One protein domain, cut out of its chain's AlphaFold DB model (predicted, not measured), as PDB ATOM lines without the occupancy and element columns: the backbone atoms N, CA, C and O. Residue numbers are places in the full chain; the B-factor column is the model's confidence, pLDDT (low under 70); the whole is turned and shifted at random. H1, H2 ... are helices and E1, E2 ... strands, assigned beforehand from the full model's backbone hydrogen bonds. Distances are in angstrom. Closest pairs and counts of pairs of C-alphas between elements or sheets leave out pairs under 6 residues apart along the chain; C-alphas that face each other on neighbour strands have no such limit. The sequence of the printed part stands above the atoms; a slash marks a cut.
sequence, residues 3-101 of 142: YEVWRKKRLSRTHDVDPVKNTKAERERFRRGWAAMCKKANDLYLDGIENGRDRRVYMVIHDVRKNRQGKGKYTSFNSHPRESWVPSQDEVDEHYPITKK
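Overview. This is residues 3 to 101 of the 142 residues of an uncharacterized protein of Aspergillus uvarum CBS 121591 (UniProt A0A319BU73). A two-stranded antiparallel hairpin, E1 and E2, sits beside residues 34 to 42 of one long helix, H2; residues 3 to 33, with H1, stick out as an arm, and H3 stands off by itself. The printed part has 99 residues, with three named helices and two named strands in the order H1, H2, E1, E2, H3 along the chain; the class is mostly helix, as helices hold 49 and strands 12 of the 61 residues in named elements. It is extended, with a radius of gyration of the C-alphas of 21.0 A, spanning 64 by 40 by 27 A.

Arrangement. Start at the hairpin of E1, residues 58 to 63, and E2, residues 73 to 78, where N 61 and O 75 are 2.8 A apart, within hydrogen-bond range. The closest C-alphas of H2, residues 19 to 50, and E2 are those of Cys 38 and Phe 77, 6.7 A. H1, residues 3 to 12, and H3, residues 89 to 95, are each apart from H2. In H1, H2 and H3 every O i to N i+4 pair is within hydrogen-bond range.

Along the chain. Find C-alpha 19 at (279.156, 255.604, 288.636); from there H2 runs 46.6 A to C-alpha 50 at (286.157, 212.202, 273.330). E1 measures 16.5 A, E2 16.6 A, H1 14.5 A and H3 10.1 A.

Size, cuts and confidence. The farthest C-alphas, Val 5 and His 95, are 66.0 A apart. The printed part has no cut and no long link. The model's pLDDT is under 70 at residues 3 to 17, 66 to 71 and 97 to 98.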
ATOM      1  N   TYR A   3     295.389 249.559 312.439       55.41
ATOM      2  CA  TYR A   3     294.480 248.644 311.735       55.41
ATOM      3  C   TYR A   3     293.018 249.134 311.705       55.41
ATOM      4  O   TYR A   3     292.287 248.838 310.755       55.41
ATOM      5  N   GLU A   4     292.585 249.912 312.705       58.06
ATOM      6  CA  GLU A   4     291.204 250.416 312.804       58.06
ATOM      7  C   GLU A   4     290.925 251.532 311.801       58.06
ATOM      8  O   GLU A   4     289.845 251.590 311.211       58.06
ATOM      9  N   VAL A   5     291.938 252.361 311.535       67.31
ATOM     10  CA  VAL A   5     291.885 253.436 310.538       67.31
ATOM     11  C   VAL A   5     291.696 252.849 309.141       67.31
ATOM     12  O   VAL A   5     290.853 253.316 308.378       67.31
ATOM     13  N   TRP A   6     292.410 251.767 308.816       60.16
ATOM     14  CA  TRP A   6     292.268 251.078 307.531       60.16
ATOM     15  C   TRP A   6     290.900 250.422 307.353       60.16
ATOM     16  O   TRP A   6     290.333 250.482 306.262       60.16
ATOM     17  N   ARG A   7     290.355 249.812 308.412       60.50
ATOM     18  CA  ARG A   7     289.033 249.177 308.378       60.50
ATOM     19  C   ARG A   7     287.926 250.224 308.194       60.50
ATOM     20  O   ARG A   7     287.113 250.070 307.285       60.50
ATOM     21  N   LYS A   8     287.965 251.331 308.949       61.59
ATOM     22  CA  LYS A   8     287.034 252.468 308.798       61.59
ATOM     23  C   LYS A   8     287.135 253.130 307.416       61.59
ATOM     24  O   LYS A   8     286.110 253.377 306.794       61.59
ATOM     25  N   LYS A   9     288.347 253.312 306.873       60.56
ATOM     26  CA  LYS A   9     288.578 253.883 305.527       60.56
ATOM     27  C   LYS A   9     288.082 252.981 304.386       60.56
ATOM     28  O   LYS A   9     287.788 253.456 303.292       60.56
ATOM     29  N   ARG A  10     288.009 251.664 304.615       60.09
ATOM     30  CA  ARG A  10     287.457 250.692 303.654       60.09
ATOM     31  C   ARG A  10     285.923 250.658 303.709       60.09
ATOM     32  O   ARG A  10     285.304 250.576 302.657       60.09
ATOM     33  N   LEU A  11     285.347 250.794 304.907       58.75
ATOM     34  CA  LEU A  11     283.903 250.916 305.152       58.75
ATOM     35  C   LEU A  11     283.317 252.259 304.673       58.75
ATOM     36  O   LEU A  11     282.174 252.304 304.235       58.75
ATOM     37  N   SER A  12     284.091 253.349 304.700       57.09
ATOM     38  CA  SER A  12     283.643 254.642 304.157       57.09
ATOM     39  C   SER A  12     283.687 254.693 302.624       57.09
ATOM     40  O   SER A  12     282.933 255.430 302.003       57.09
ATOM     41  N   ARG A  13     284.546 253.882 301.988       56.06
ATOM     42  CA  ARG A  13     284.680 253.790 300.523       56.06
ATOM     43  C   ARG A  13     283.533 253.061 299.827       56.06
ATOM     44  O   ARG A  13     283.398 253.185 298.616       56.06
ATOM     45  N   THR A  14     282.741 252.285 300.558       54.62
ATOM     46  CA  THR A  14     281.574 251.584 300.006       54.62
ATOM     47  C   THR A  14     280.400 252.514 299.698       54.62
ATOM     48  O   THR A  14     279.519 252.104 298.955       54.62
ATOM     49  N   HIS A  15     280.399 253.746 300.223       55.16
ATOM     50  CA  HIS A  15     279.265 254.667 300.101       55.16
ATOM     51  C   HIS A  15     279.338 255.623 298.893       55.16
ATOM     52  O   HIS A  15     278.300 256.109 298.464       55.16
ATOM     53  N   ASP A  16     280.527 255.826 298.308       55.31
ATOM     54  CA  ASP A  16     280.767 256.695 297.140       55.31
ATOM     55  C   ASP A  16     281.430 255.901 296.006       55.31
ATOM     56  O   ASP A  16     282.610 256.062 295.667       55.31
ATOM     57  N   VAL A  17     280.685 254.959 295.428       61.25
ATOM     58  CA  VAL A  17     281.147 254.276 294.218       61.25
ATOM     59  C   VAL A  17     280.842 255.175 293.026       61.25
ATOM     60  O   VAL A  17     279.708 255.249 292.566       61.25
ATOM     61  N   ASP A  18     281.882 255.834 292.518       70.50
ATOM     62  CA  ASP A  18     281.861 256.575 291.255       70.50
ATOM     63  C   ASP A  18     281.106 255.770 290.164       70.50
ATOM     64  O   ASP A  18     281.534 254.653 289.821       70.50
ATOM     65  N   PRO A  19     279.998 256.303 289.607       71.62
ATOM     66  CA  PRO A  19     279.156 255.604 288.636       71.62
ATOM     67  C   PRO A  19     279.941 255.089 287.424       71.62
ATOM     68  O   PRO A  19     279.660 254.013 286.884       71.62
ATOM     69  N   VAL A  20     280.981 255.815 287.007       72.50
ATOM     70  CA  VAL A  20     281.818 255.442 285.861       72.50
ATOM     71  C   VAL A  20     282.671 254.216 286.190       72.50
ATOM     72  O   VAL A  20     282.822 253.304 285.371       72.50
ATOM     73  N   LYS A  21     283.196 254.135 287.416       74.31
ATOM     74  CA  LYS A  21     283.964 252.966 287.871       74.31
ATOM     75  C   LYS A  21     283.067 251.744 288.021       74.31
ATOM     76  O   LYS A  21     283.495 250.649 287.648       74.31
ATOM     77  N   ASN A  22     281.832 251.927 288.491       78.00
ATOM     78  CA  ASN A  22     280.882 250.825 288.607       78.00
ATOM     79  C   ASN A  22     280.494 250.260 287.231       78.00
ATOM     80  O   ASN A  22     280.638 249.063 286.996       78.00
ATOM     81  N   THR A  23     280.125 251.116 286.272       80.88
ATOM     82  CA  THR A  23     279.764 250.663 284.913       80.88
ATOM     83  C   THR A  23     280.910 249.941 284.194       80.88
ATOM     84  O   THR A  23     280.683 248.960 283.479       80.88
ATOM     85  N   LYS A  24     282.165 250.372 284.395       81.44
ATOM     86  CA  LYS A  24     283.341 249.659 283.870       81.44
ATOM     87  C   LYS A  24     283.509 248.287 284.528       81.44
ATOM     88  O   LYS A  24     283.782 247.310 283.830       81.44
ATOM     89  N   ALA A  25     283.336 248.207 285.847       83.12
ATOM     90  CA  ALA A  25     283.423 246.952 286.588       83.12
ATOM     91  C   ALA A  25     282.317 245.965 286.181       83.12
ATOM     92  O   ALA A  25     282.602 244.786 285.989       83.12
ATOM     93  N   GLU A  26     281.084 246.432 285.993       83.56
ATOM     94  CA  GLU A  26     279.958 245.621 285.511       83.56
ATOM     95  C   GLU A  26     280.212 245.069 284.109       83.56
ATOM     96  O   GLU A  26     280.075 243.864 283.888       83.56
ATOM     97  N   ARG A  27     280.668 245.917 283.176       83.50
ATOM     98  CA  ARG A  27     281.038 245.477 281.823       83.50
ATOM     99  C   ARG A  27     282.109 244.388 281.863       83.50
ATOM    100  O   ARG A  27     282.016 243.399 281.142       83.50
ATOM    101  N   GLU A  28     283.120 244.561 282.707       89.12
ATOM    102  CA  GLU A  28     284.201 243.587 282.850       89.12
ATOM    103  C   GLU A  28     283.725 242.278 283.496       89.12
ATOM    104  O   GLU A  28     284.130 241.199 283.062       89.12
ATOM    105  N   ARG A  29     282.828 242.341 284.492       86.44
ATOM    106  CA  ARG A  29     282.188 241.149 285.070       86.44
ATOM    107  C   ARG A  29     281.399 240.382 284.014       86.44
ATOM    108  O   ARG A  29     281.573 239.171 283.914       86.44
ATOM    109  N   PHE A  30     280.605 241.078 283.198       86.19
ATOM    110  CA  PHE A  30     279.870 240.464 282.093       86.19
ATOM    111  C   PHE A  30     280.818 239.797 281.095       86.19
ATOM    112  O   PHE A  30     280.653 238.622 280.785       86.19
ATOM    113  N   ARG A  31     281.869 240.502 280.657       88.56
ATOM    114  CA  ARG A  31     282.860 239.969 279.712       88.56
ATOM    115  C   ARG A  31     283.513 238.683 280.224       88.56
ATOM    116  O   ARG A  31     283.658 237.724 279.471       88.56
ATOM    117  N   ARG A  32     283.898 238.650 281.505       90.12
ATOM    118  CA  ARG A  32     284.481 237.454 282.138       90.12
ATOM    119  C   ARG A  32     283.470 236.320 282.268       90.12
ATOM    120  O   ARG A  32     283.824 235.178 281.996       90.12
ATOM    121  N   GLY A  33     282.236 236.633 282.659       91.06
ATOM    122  CA  GLY A  33     281.151 235.657 282.751       91.06
ATOM    123  C   GLY A  33     280.850 235.017 281.397       91.06
ATOM    124  O   GLY A  33     280.830 233.795 281.292       91.06
ATOM    125  N   TRP A  34     280.721 235.836 280.351       89.25
ATOM    126  CA  TRP A  34     280.539 235.384 278.973       89.25
ATOM    127  C   TRP A  34     281.665 234.450 278.524       89.25
ATOM    128  O   TRP A  34     281.400 233.314 278.143       89.25
ATOM    129  N   ALA A  35     282.926 234.873 278.666       88.94
ATOM    130  CA  ALA A  35     284.073 234.046 278.291       88.94
ATOM    131  C   ALA A  35     284.110 232.704 279.047       88.94
ATOM    132  O   ALA A  35     284.406 231.666 278.457       88.94
ATOM    133  N   ALA A  36     283.778 232.705 280.341       91.88
ATOM    134  CA  ALA A  36     283.719 231.485 281.141       91.88
ATOM    135  C   ALA A  36     282.592 230.538 280.691       91.88
ATOM    136  O   ALA A  36     282.787 229.324 280.695       91.88
ATOM    137  N   MET A  37     281.433 231.071 280.288       91.50
ATOM    138  CA  MET A  37     280.333 230.268 279.747       91.50
ATOM    139  C   MET A  37     280.688 229.665 278.390       91.50
ATOM    140  O   MET A  37     280.524 228.461 278.220       91.50
ATOM    141  N   CYS A  38     281.242 230.456 277.466       90.56
ATOM    142  CA  CYS A  38     281.694 229.947 276.168       90.56
ATOM    143  C   CYS A  38     282.745 228.849 276.328       90.56
ATOM    144  O   CYS A  38     282.676 227.833 275.645       90.56
ATOM    145  N   LYS A  39     283.683 229.013 277.270       91.88
ATOM    146  CA  LYS A  39     284.670 227.974 277.569       91.88
ATOM    147  C   LYS A  39     283.995 226.674 278.014       91.88
ATOM    148  O   LYS A  39     284.258 225.636 277.429       91.88
ATOM    149  N   LYS A  40     283.080 226.739 278.986       92.94
ATOM    150  CA  LYS A  40     282.341 225.553 279.455       92.94
ATOM    151  C   LYS A  40     281.518 224.890 278.348       92.94
ATOM    152  O   LYS A  40     281.440 223.670 278.297       92.94
ATOM    153  N   ALA A  41     280.901 225.688 277.480       90.94
ATOM    154  CA  ALA A  41     280.151 225.190 276.333       90.94
ATOM    155  C   ALA A  41     281.060 224.452 275.340       90.94
ATOM    156  O   ALA A  41     280.693 223.393 274.840       90.94
ATOM    157  N   ASN A  42     282.260 224.982 275.103       91.75
ATOM    158  CA  ASN A  42     283.267 224.326 274.280       91.75
ATOM    159  C   ASN A  42     283.802 223.041 274.928       91.75
ATOM    160  O   ASN A  42     283.923 222.028 274.252       91.75
ATOM    161  N   ASP A  43     284.069 223.054 276.235       91.38
ATOM    162  CA  ASP A  43     284.512 221.864 276.969       91.38
ATOM    163  C   ASP A  43     283.458 220.737 276.877       91.38
ATOM    164  O   ASP A  43     283.807 219.575 276.699       91.38
ATOM    165  N   LEU A  44     282.159 221.072 276.912       90.25
ATOM    166  CA  LEU A  44     281.065 220.103 276.744       90.25
ATOM    167  C   LEU A  44     281.022 219.472 275.343       90.25
ATOM    168  O   LEU A  44     280.660 218.300 275.205       90.25
ATOM    169  N   TYR A  45     281.352 220.262 274.318       89.25
ATOM    170  CA  TYR A  45     281.504 219.790 272.944       89.25
ATOM    171  C   TYR A  45     282.697 218.834 272.820       89.25
ATOM    172  O   TYR A  45     282.527 217.724 272.318       89.25
ATOM    173  N   LEU A  46     283.865 219.222 273.344       90.25
ATOM    174  CA  LEU A  46     285.077 218.398 273.319       90.25
ATOM    175  C   LEU A  46     284.886 217.068 274.061       90.25
ATOM    176  O   LEU A  46     285.231 216.022 273.522       90.25
ATOM    177  N   ASP A  47     284.240 217.080 275.232       92.06
ATOM    178  CA  ASP A  47     283.868 215.854 275.956       92.06
ATOM    179  C   ASP A  47     282.915 214.965 275.136       92.06
ATOM    180  O   ASP A  47     282.949 213.740 275.227       92.06
ATOM    181  N   GLY A  48     282.052 215.560 274.307       88.25
ATOM    182  CA  GLY A  48     281.244 214.812 273.346       88.25
ATOM    183  C   GLY A  48     282.120 214.029 272.373       88.25
ATOM    184  O   GLY A  48     281.966 212.812 272.270       88.25
ATOM    185  N   ILE A  49     283.070 214.718 271.734       88.38
ATOM    186  CA  ILE A  49     284.004 214.122 270.772       88.38
ATOM    187  C   ILE A  49     284.810 212.990 271.416       88.38
ATOM    188  O   ILE A  49     284.883 211.904 270.845       88.38
ATOM    189  N   GLU A  50     285.365 213.210 272.611       88.88
ATOM    190  CA  GLU A  50     286.157 212.202 273.330       88.88
ATOM    191  C   GLU A  50     285.347 210.935 273.648       88.88
ATOM    192  O   GLU A  50     285.866 209.824 273.574       88.88
ATOM    193  N   ASN A  51     284.050 211.086 273.926       89.69
ATOM    194  CA  ASN A  51     283.132 209.976 274.187       89.69
ATOM    195  C   ASN A  51     282.468 209.407 272.913       89.69
ATOM    196  O   ASN A  51     281.526 208.616 273.020       89.69
ATOM    197  N   GLY A  52     282.896 209.829 271.717       88.12
ATOM    198  CA  GLY A  52     282.350 209.366 270.434       88.12
ATOM    199  C   GLY A  52     280.934 209.865 270.123       88.12
ATOM    200  O   GLY A  52     280.221 209.245 269.337       88.12
ATOM    201  N   ARG A  53     280.488 210.959 270.751       87.12
ATOM    202  CA  ARG A  53     279.173 211.578 270.526       87.12
ATOM    203  C   ARG A  53     279.328 212.924 269.822       87.12
ATOM    204  O   ARG A  53     280.004 213.808 270.337       87.12
ATOM    205  N   ASP A  54     278.611 213.137 268.719       84.75
ATOM    206  CA  ASP A  54     278.517 214.472 268.116       84.75
ATOM    207  C   ASP A  54     277.569 215.354 268.948       84.75
ATOM    208  O   ASP A  54     276.344 215.228 268.883       84.75
ATOM    209  N   ARG A  55     278.140 216.209 269.805       86.56
ATOM    210  CA  ARG A  55     277.385 217.177 270.609       86.56
ATOM    211  C   ARG A  55     277.522 218.560 270.010       86.56
ATOM    212  O   ARG A  55     278.552 219.208 270.143       86.56
ATOM    213  N   ARG A  56     276.440 219.073 269.448       87.25
ATOM    214  CA  ARG A  56     276.425 220.418 268.881       87.25
ATOM    215  C   ARG A  56     275.873 221.403 269.903       87.25
ATOM    216  O   ARG A  56     274.795 221.205 270.458       87.25
ATOM    217  N   VAL A  57     276.637 222.454 270.190       88.44
ATOM    218  CA  VAL A  57     276.280 223.471 271.191       88.44
ATOM    219  C   VAL A  57     276.119 224.829 270.520       88.44
ATOM    220  O   VAL A  57     277.033 225.307 269.838       88.44
ATOM    221  N   TYR A  58     274.958 225.446 270.743       88.62
ATOM    222  CA  TYR A  58     274.632 226.810 270.349       88.62
ATOM    223  C   TYR A  58     274.109 227.566 271.569       88.62
ATOM    224  O   TYR A  58     273.257 227.068 272.303       88.62
ATOM    225  N   MET A  59     274.638 228.761 271.808       89.00
ATOM    226  CA  MET A  59     274.180 229.640 272.880       89.00
ATOM    227  C   MET A  59     273.886 231.016 272.309       89.00
ATOM    228  O   MET A  59     274.683 231.551 271.542       89.00
ATOM    229  N   VAL A  60     272.788 231.623 272.747       87.88
ATOM    230  CA  VAL A  60     272.439 233.006 272.423       87.88
ATOM    231  C   VAL A  60     272.095 233.758 273.701       87.88
ATOM    232  O   VAL A  60     271.403 233.248 274.578       87.88
ATOM    233  N   ILE A  61     272.599 234.982 273.812       86.56
ATOM    234  CA  ILE A  61     272.240 235.929 274.860       86.56
ATOM    235  C   ILE A  61     271.637 237.150 274.191       86.56
ATOM    236  O   ILE A  61     272.278 237.793 273.359       86.56
ATOM    237  N   HIS A  62     270.421 237.480 274.604       85.19
ATOM    238  CA  HIS A  62     269.772 238.734 274.273       85.19
ATOM    239  C   HIS A  62     269.925 239.701 275.455       85.19
ATOM    240  O   HIS A  62     269.301 239.529 276.501       85.19
ATOM    241  N   ASP A  63     270.794 240.698 275.303       83.31
ATOM    242  CA  ASP A  63     271.011 241.756 276.289       83.31
ATOM    243  C   ASP A  63     270.025 242.904 276.041       83.31
ATOM    244  O   ASP A  63     270.140 243.661 275.068       83.31
ATOM    245  N   VAL A  64     269.042 243.022 276.936       83.19
ATOM    246  CA  VAL A  64     268.029 244.078 276.924       83.19
ATOM    247  C   VAL A  64     268.255 244.999 278.113       83.19
ATOM    248  O   VAL A  64     268.136 244.606 279.275       83.19
ATOM    249  N   ARG A  65     268.522 246.276 277.830       76.69
ATOM    250  CA  ARG A  65     268.607 247.300 278.872       76.69
ATOM    251  C   ARG A  65     267.206 247.687 279.321       76.69
ATOM    252  O   ARG A  65     266.480 248.340 278.576       76.69
ATOM    253  N   LYS A  66     266.857 247.329 280.559       65.88
ATOM    254  CA  LYS A  66     265.627 247.806 281.204       65.88
ATOM    255  C   LYS A  66     265.577 249.340 281.109       65.88
ATOM    256  O   LYS A  66     266.563 250.006 281.417       65.88
ATOM    257  N   ASN A  67     264.448 249.878 280.648       64.62
ATOM    258  CA  ASN A  67     264.135 251.314 280.529       64.62
ATOM    259  C   ASN A  67     264.763 252.085 279.351       64.62
ATOM    260  O   ASN A  67     264.605 253.301 279.280       64.62
ATOM    261  N   ARG A  68     265.434 251.428 278.395       62.62
ATOM    262  CA  ARG A  68     265.791 252.060 277.112       62.62
ATOM    263  C   ARG A  68     264.908 251.485 276.010       62.62
ATOM    264  O   ARG A  68     265.001 250.297 275.723       62.62
ATOM    265  N   GLN A  69     264.094 252.330 275.373       59.88
ATOM    266  CA  GLN A  69     263.461 252.009 274.092       59.88
ATOM    267  C   GLN A  69     264.568 251.859 273.044       59.88
ATOM    268  O   GLN A  69     265.041 252.825 272.454       59.88
ATOM    269  N   GLY A  70     265.081 250.648 272.891       61.72
ATOM    270  CA  GLY A  70     266.151 250.346 271.958       61.72
ATOM    271  C   GLY A  70     266.183 248.858 271.670       61.72
ATOM    272  O   GLY A  70     265.876 248.043 272.540       61.72
ATOM    273  N   LYS A  71     266.559 248.512 270.437       68.62
ATOM    274  CA  LYS A  71     266.777 247.121 270.034       68.62
ATOM    275  C   LYS A  71     267.887 246.538 270.920       68.62
ATOM    276  O   LYS A  71     268.959 247.138 271.039       68.62
ATOM    277  N   GLY A  72     267.598 245.422 271.591       78.00
ATOM    278  CA  GLY A  72     268.574 244.703 272.406       78.00
ATOM    279  C   GLY A  72     269.753 244.207 271.568       78.00
ATOM    280  O   GLY A  72     269.725 244.240 270.336       78.00
ATOM    281  N   LYS A  73     270.825 243.781 272.236       84.19
ATOM    282  CA  LYS A  73     272.005 243.223 271.564       84.19
ATOM    283  C   LYS A  73     271.978 241.710 271.654       84.19
ATOM    284  O   LYS A  73     271.799 241.169 272.739       84.19
ATOM    285  N   TYR A  74     272.224 241.040 270.537       83.88
ATOM    286  CA  TYR A  74     272.420 239.598 270.518       83.88
ATOM    287  C   TYR A  74     273.909 239.278 270.518       83.88
ATOM    288  O   TYR A  74     274.687 239.886 269.786       83.88
ATOM    289  N   THR A  75     274.303 238.330 271.358       86.19
ATOM    290  CA  THR A  75     275.629 237.708 271.318       86.19
ATOM    291  C   THR A  75     275.422 236.206 271.251       86.19
ATOM    292  O   THR A  75     274.661 235.669 272.053       86.19
ATOM    293  N   SER A  76     276.068 235.529 270.307       89.50
ATOM    294  CA  SER A  76     275.950 234.082 270.148       89.50
ATOM    295  C   SER A  76     277.305 233.385 270.202       89.50
ATOM    296  O   SER A  76     278.355 233.980 269.958       89.50
ATOM    297  N   PHE A  77     277.269 232.109 270.566       88.19
ATOM    298  CA  PHE A  77     278.374 231.168 270.484       88.19
ATOM    299  C   PHE A  77     277.890 229.946 269.702       88.19
ATOM    300  O   PHE A  77     276.837 229.392 270.016       88.19
ATOM    301  N   ASN A  78     278.661 229.537 268.697       89.44
ATOM    302  CA  ASN A  78     278.393 228.359 267.881       89.44
ATOM    303  C   ASN A  78     279.654 227.487 267.848       89.44
ATOM    304  O   ASN A  78     280.717 227.958 267.449       89.44
ATOM    305  N   SER A  79     279.512 226.228 268.263       87.94
ATOM    306  CA  SER A  79     280.574 225.214 268.195       87.94
ATOM    307  C   SER A  79     280.999 224.875 266.759       87.94
ATOM    308  O   SER A  79     282.174 224.617 266.525       87.94
ATOM    309  N   HIS A  80     280.081 224.947 265.791       87.19
ATOM    310  CA  HIS A  80     280.338 224.645 264.378       87.19
ATOM    311  C   HIS A  80     279.909 225.835 263.506       87.19
ATOM    312  O   HIS A  80     278.835 225.819 262.902       87.19
ATOM    313  N   PRO A  81     280.721 226.906 263.436       84.38
ATOM    314  CA  PRO A  81     280.340 228.151 262.767       84.38
ATOM    315  C   PRO A  81     280.223 228.036 261.240       84.38
ATOM    316  O   PRO A  81     279.696 228.944 260.609       84.38
ATOM    317  N   ARG A  82     280.736 226.955 260.640       85.88
ATOM    318  CA  ARG A  82     280.692 226.712 259.188       85.88
ATOM    319  C   ARG A  82     279.532 225.820 258.755       85.88
ATOM    320  O   ARG A  82     279.341 225.624 257.562       85.88
ATOM    321  N   GLU A  83     278.786 225.275 259.705       82.81
ATOM    322  CA  GLU A  83     277.708 224.334 259.436       82.81
ATOM    323  C   GLU A  83     276.361 224.982 259.752       82.81
ATOM    324  O   GLU A  83     276.188 225.616 260.796       82.81
ATOM    325  N   SER A  84     275.390 224.798 258.858       79.25
ATOM    326  CA  SER A  84     274.004 225.198 259.096       79.25
ATOM    327  C   SER A  84     273.270 224.042 259.761       79.25
ATOM    328  O   SER A  84     272.724 223.177 259.086       79.25
ATOM    329  N   TRP A  85     273.326 224.000 261.090       80.25
ATOM    330  CA  TRP A  85     272.748 222.907 261.876       80.25
ATOM    331  C   TRP A  85     271.857 223.376 263.020       80.25
ATOM    332  O   TRP A  85     271.204 222.539 263.624       80.25
ATOM    333  N   VAL A  86     271.869 224.669 263.362       83.00
ATOM    334  CA  VAL A  86     271.069 225.206 264.468       83.00
ATOM    335  C   VAL A  86     269.617 225.275 263.992       83.00
ATOM    336  O   VAL A  86     269.327 226.132 263.155       83.00
ATOM    337  N   PRO A  87     268.726 224.393 264.479       78.50
ATOM    338  CA  PRO A  87     267.334 224.397 264.054       78.50
ATOM    339  C   PRO A  87     266.617 225.638 264.593       78.50
ATOM    340  O   PRO A  87     266.987 226.195 265.635       78.50
ATOM    341  N   SER A  88     265.577 226.068 263.886       78.81
ATOM    342  CA  SER A  88     264.641 227.061 264.408       78.81
ATOM    343  C   SER A  88     263.871 226.499 265.607       78.81
ATOM    344  O   SER A  88     263.822 225.289 265.825       78.81
ATOM    345  N   GLN A  89     263.273 227.374 266.417       75.25
ATOM    346  CA  GLN A  89     262.491 226.917 267.567       75.25
ATOM    347  C   GLN A  89     261.314 226.031 267.133       75.25
ATOM    348  O   GLN A  89     261.097 224.988 267.742       75.25
ATOM    349  N   ASP A  90     260.624 226.415 266.059       76.81
ATOM    350  CA  ASP A  90     259.474 225.675 265.538       76.81
ATOM    351  C   ASP A  90     259.896 224.278 265.043       76.81
ATOM    352  O   ASP A  90     259.263 223.283 265.386       76.81
ATOM    353  N   GLU A  91     261.042 224.171 264.356       75.62
ATOM    354  CA  GLU A  91     261.619 222.881 263.941       75.62
ATOM    355  C   GLU A  91     262.001 221.990 265.132       75.62
ATOM    356  O   GLU A  91     261.876 220.767 265.053       75.62
ATOM    357  N   VAL A  92     262.481 222.574 266.239       73.94
ATOM    358  CA  VAL A  92     262.759 221.820 267.473       73.94
ATOM    359  C   VAL A  92     261.469 221.280 268.066       73.94
ATOM    360  O   VAL A  92     261.405 220.090 268.356       73.94
ATOM    361  N   ASP A  93     260.457 222.129 268.232       74.25
ATOM    362  CA  ASP A  93     259.186 221.738 268.840       74.25
ATOM    363  C   ASP A  93     258.435 220.682 267.991       74.25
ATOM    364  O   ASP A  93     257.752 219.827 268.557       74.25
ATOM    365  N   GLU A  94     258.600 220.690 266.661       76.75
ATOM    366  CA  GLU A  94     257.948 219.755 265.733       76.75
ATOM    367  C   GLU A  94     258.709 218.430 265.529       76.75
ATOM    368  O   GLU A  94     258.102 217.356 265.537       76.75
ATOM    369  N   HIS A  95     260.034 218.473 265.342       72.50
ATOM    370  CA  HIS A  95     260.811 217.306 264.897       72.50
ATOM    371  C   HIS A  95     261.693 216.675 265.976       72.50
ATOM    372  O   HIS A  95     262.102 215.519 265.834       72.50
ATOM    373  N   TYR A  96     261.991 217.398 267.057       72.12
ATOM    374  CA  TYR A  96     262.920 216.938 268.082       72.12
ATOM    375  C   TYR A  96     262.218 216.905 269.441       72.12
ATOM    376  O   TYR A  96     262.042 217.948 270.069       72.12
ATOM    377  N   PRO A  97     261.837 215.723 269.965       69.50
ATOM    378  CA  PRO A  97     261.174 215.657 271.258       69.50
ATOM    379  C   PRO A  97     262.089 216.274 272.316       69.50
ATOM    380  O   PRO A  97     263.170 215.755 272.602       69.50
ATOM    381  N   ILE A  98     261.675 217.406 272.891       69.19
ATOM    382  CA  ILE A  98     262.464 218.083 273.918       69.19
ATOM    383  C   ILE A  98     262.494 217.187 275.154       69.19
ATOM    384  O   ILE A  98     261.565 217.164 275.958       69.19
ATOM    385  N   THR A  99     263.592 216.458 275.328       73.94
ATOM    386  CA  THR A  99     263.747 215.486 276.418       73.94
ATOM    387  C   THR A  99     263.942 216.149 277.776       73.94
ATOM    388  O   THR A  99     263.666 215.543 278.809       73.94
ATOM    389  N   LYS A 100     264.470 217.377 277.803       78.88
ATOM    390  CA  LYS A 100     264.770 218.096 279.044       78.88
ATOM    391  C   LYS A 100     264.763 219.605 278.823       78.88
ATOM    392  O   LYS A 100     265.588 220.125 278.079       78.88
ATOM    393  N   LYS A 101     263.878 220.312 279.529       79.62
ATOM    394  CA  LYS A 101     263.907 221.776 279.650       79.62
ATOM    395  C   LYS A 101     264.589 222.128 280.971       79.62
ATOM    396  O   LYS A 101     264.267 221.533 281.991       79.62
TER     397      LYS A 101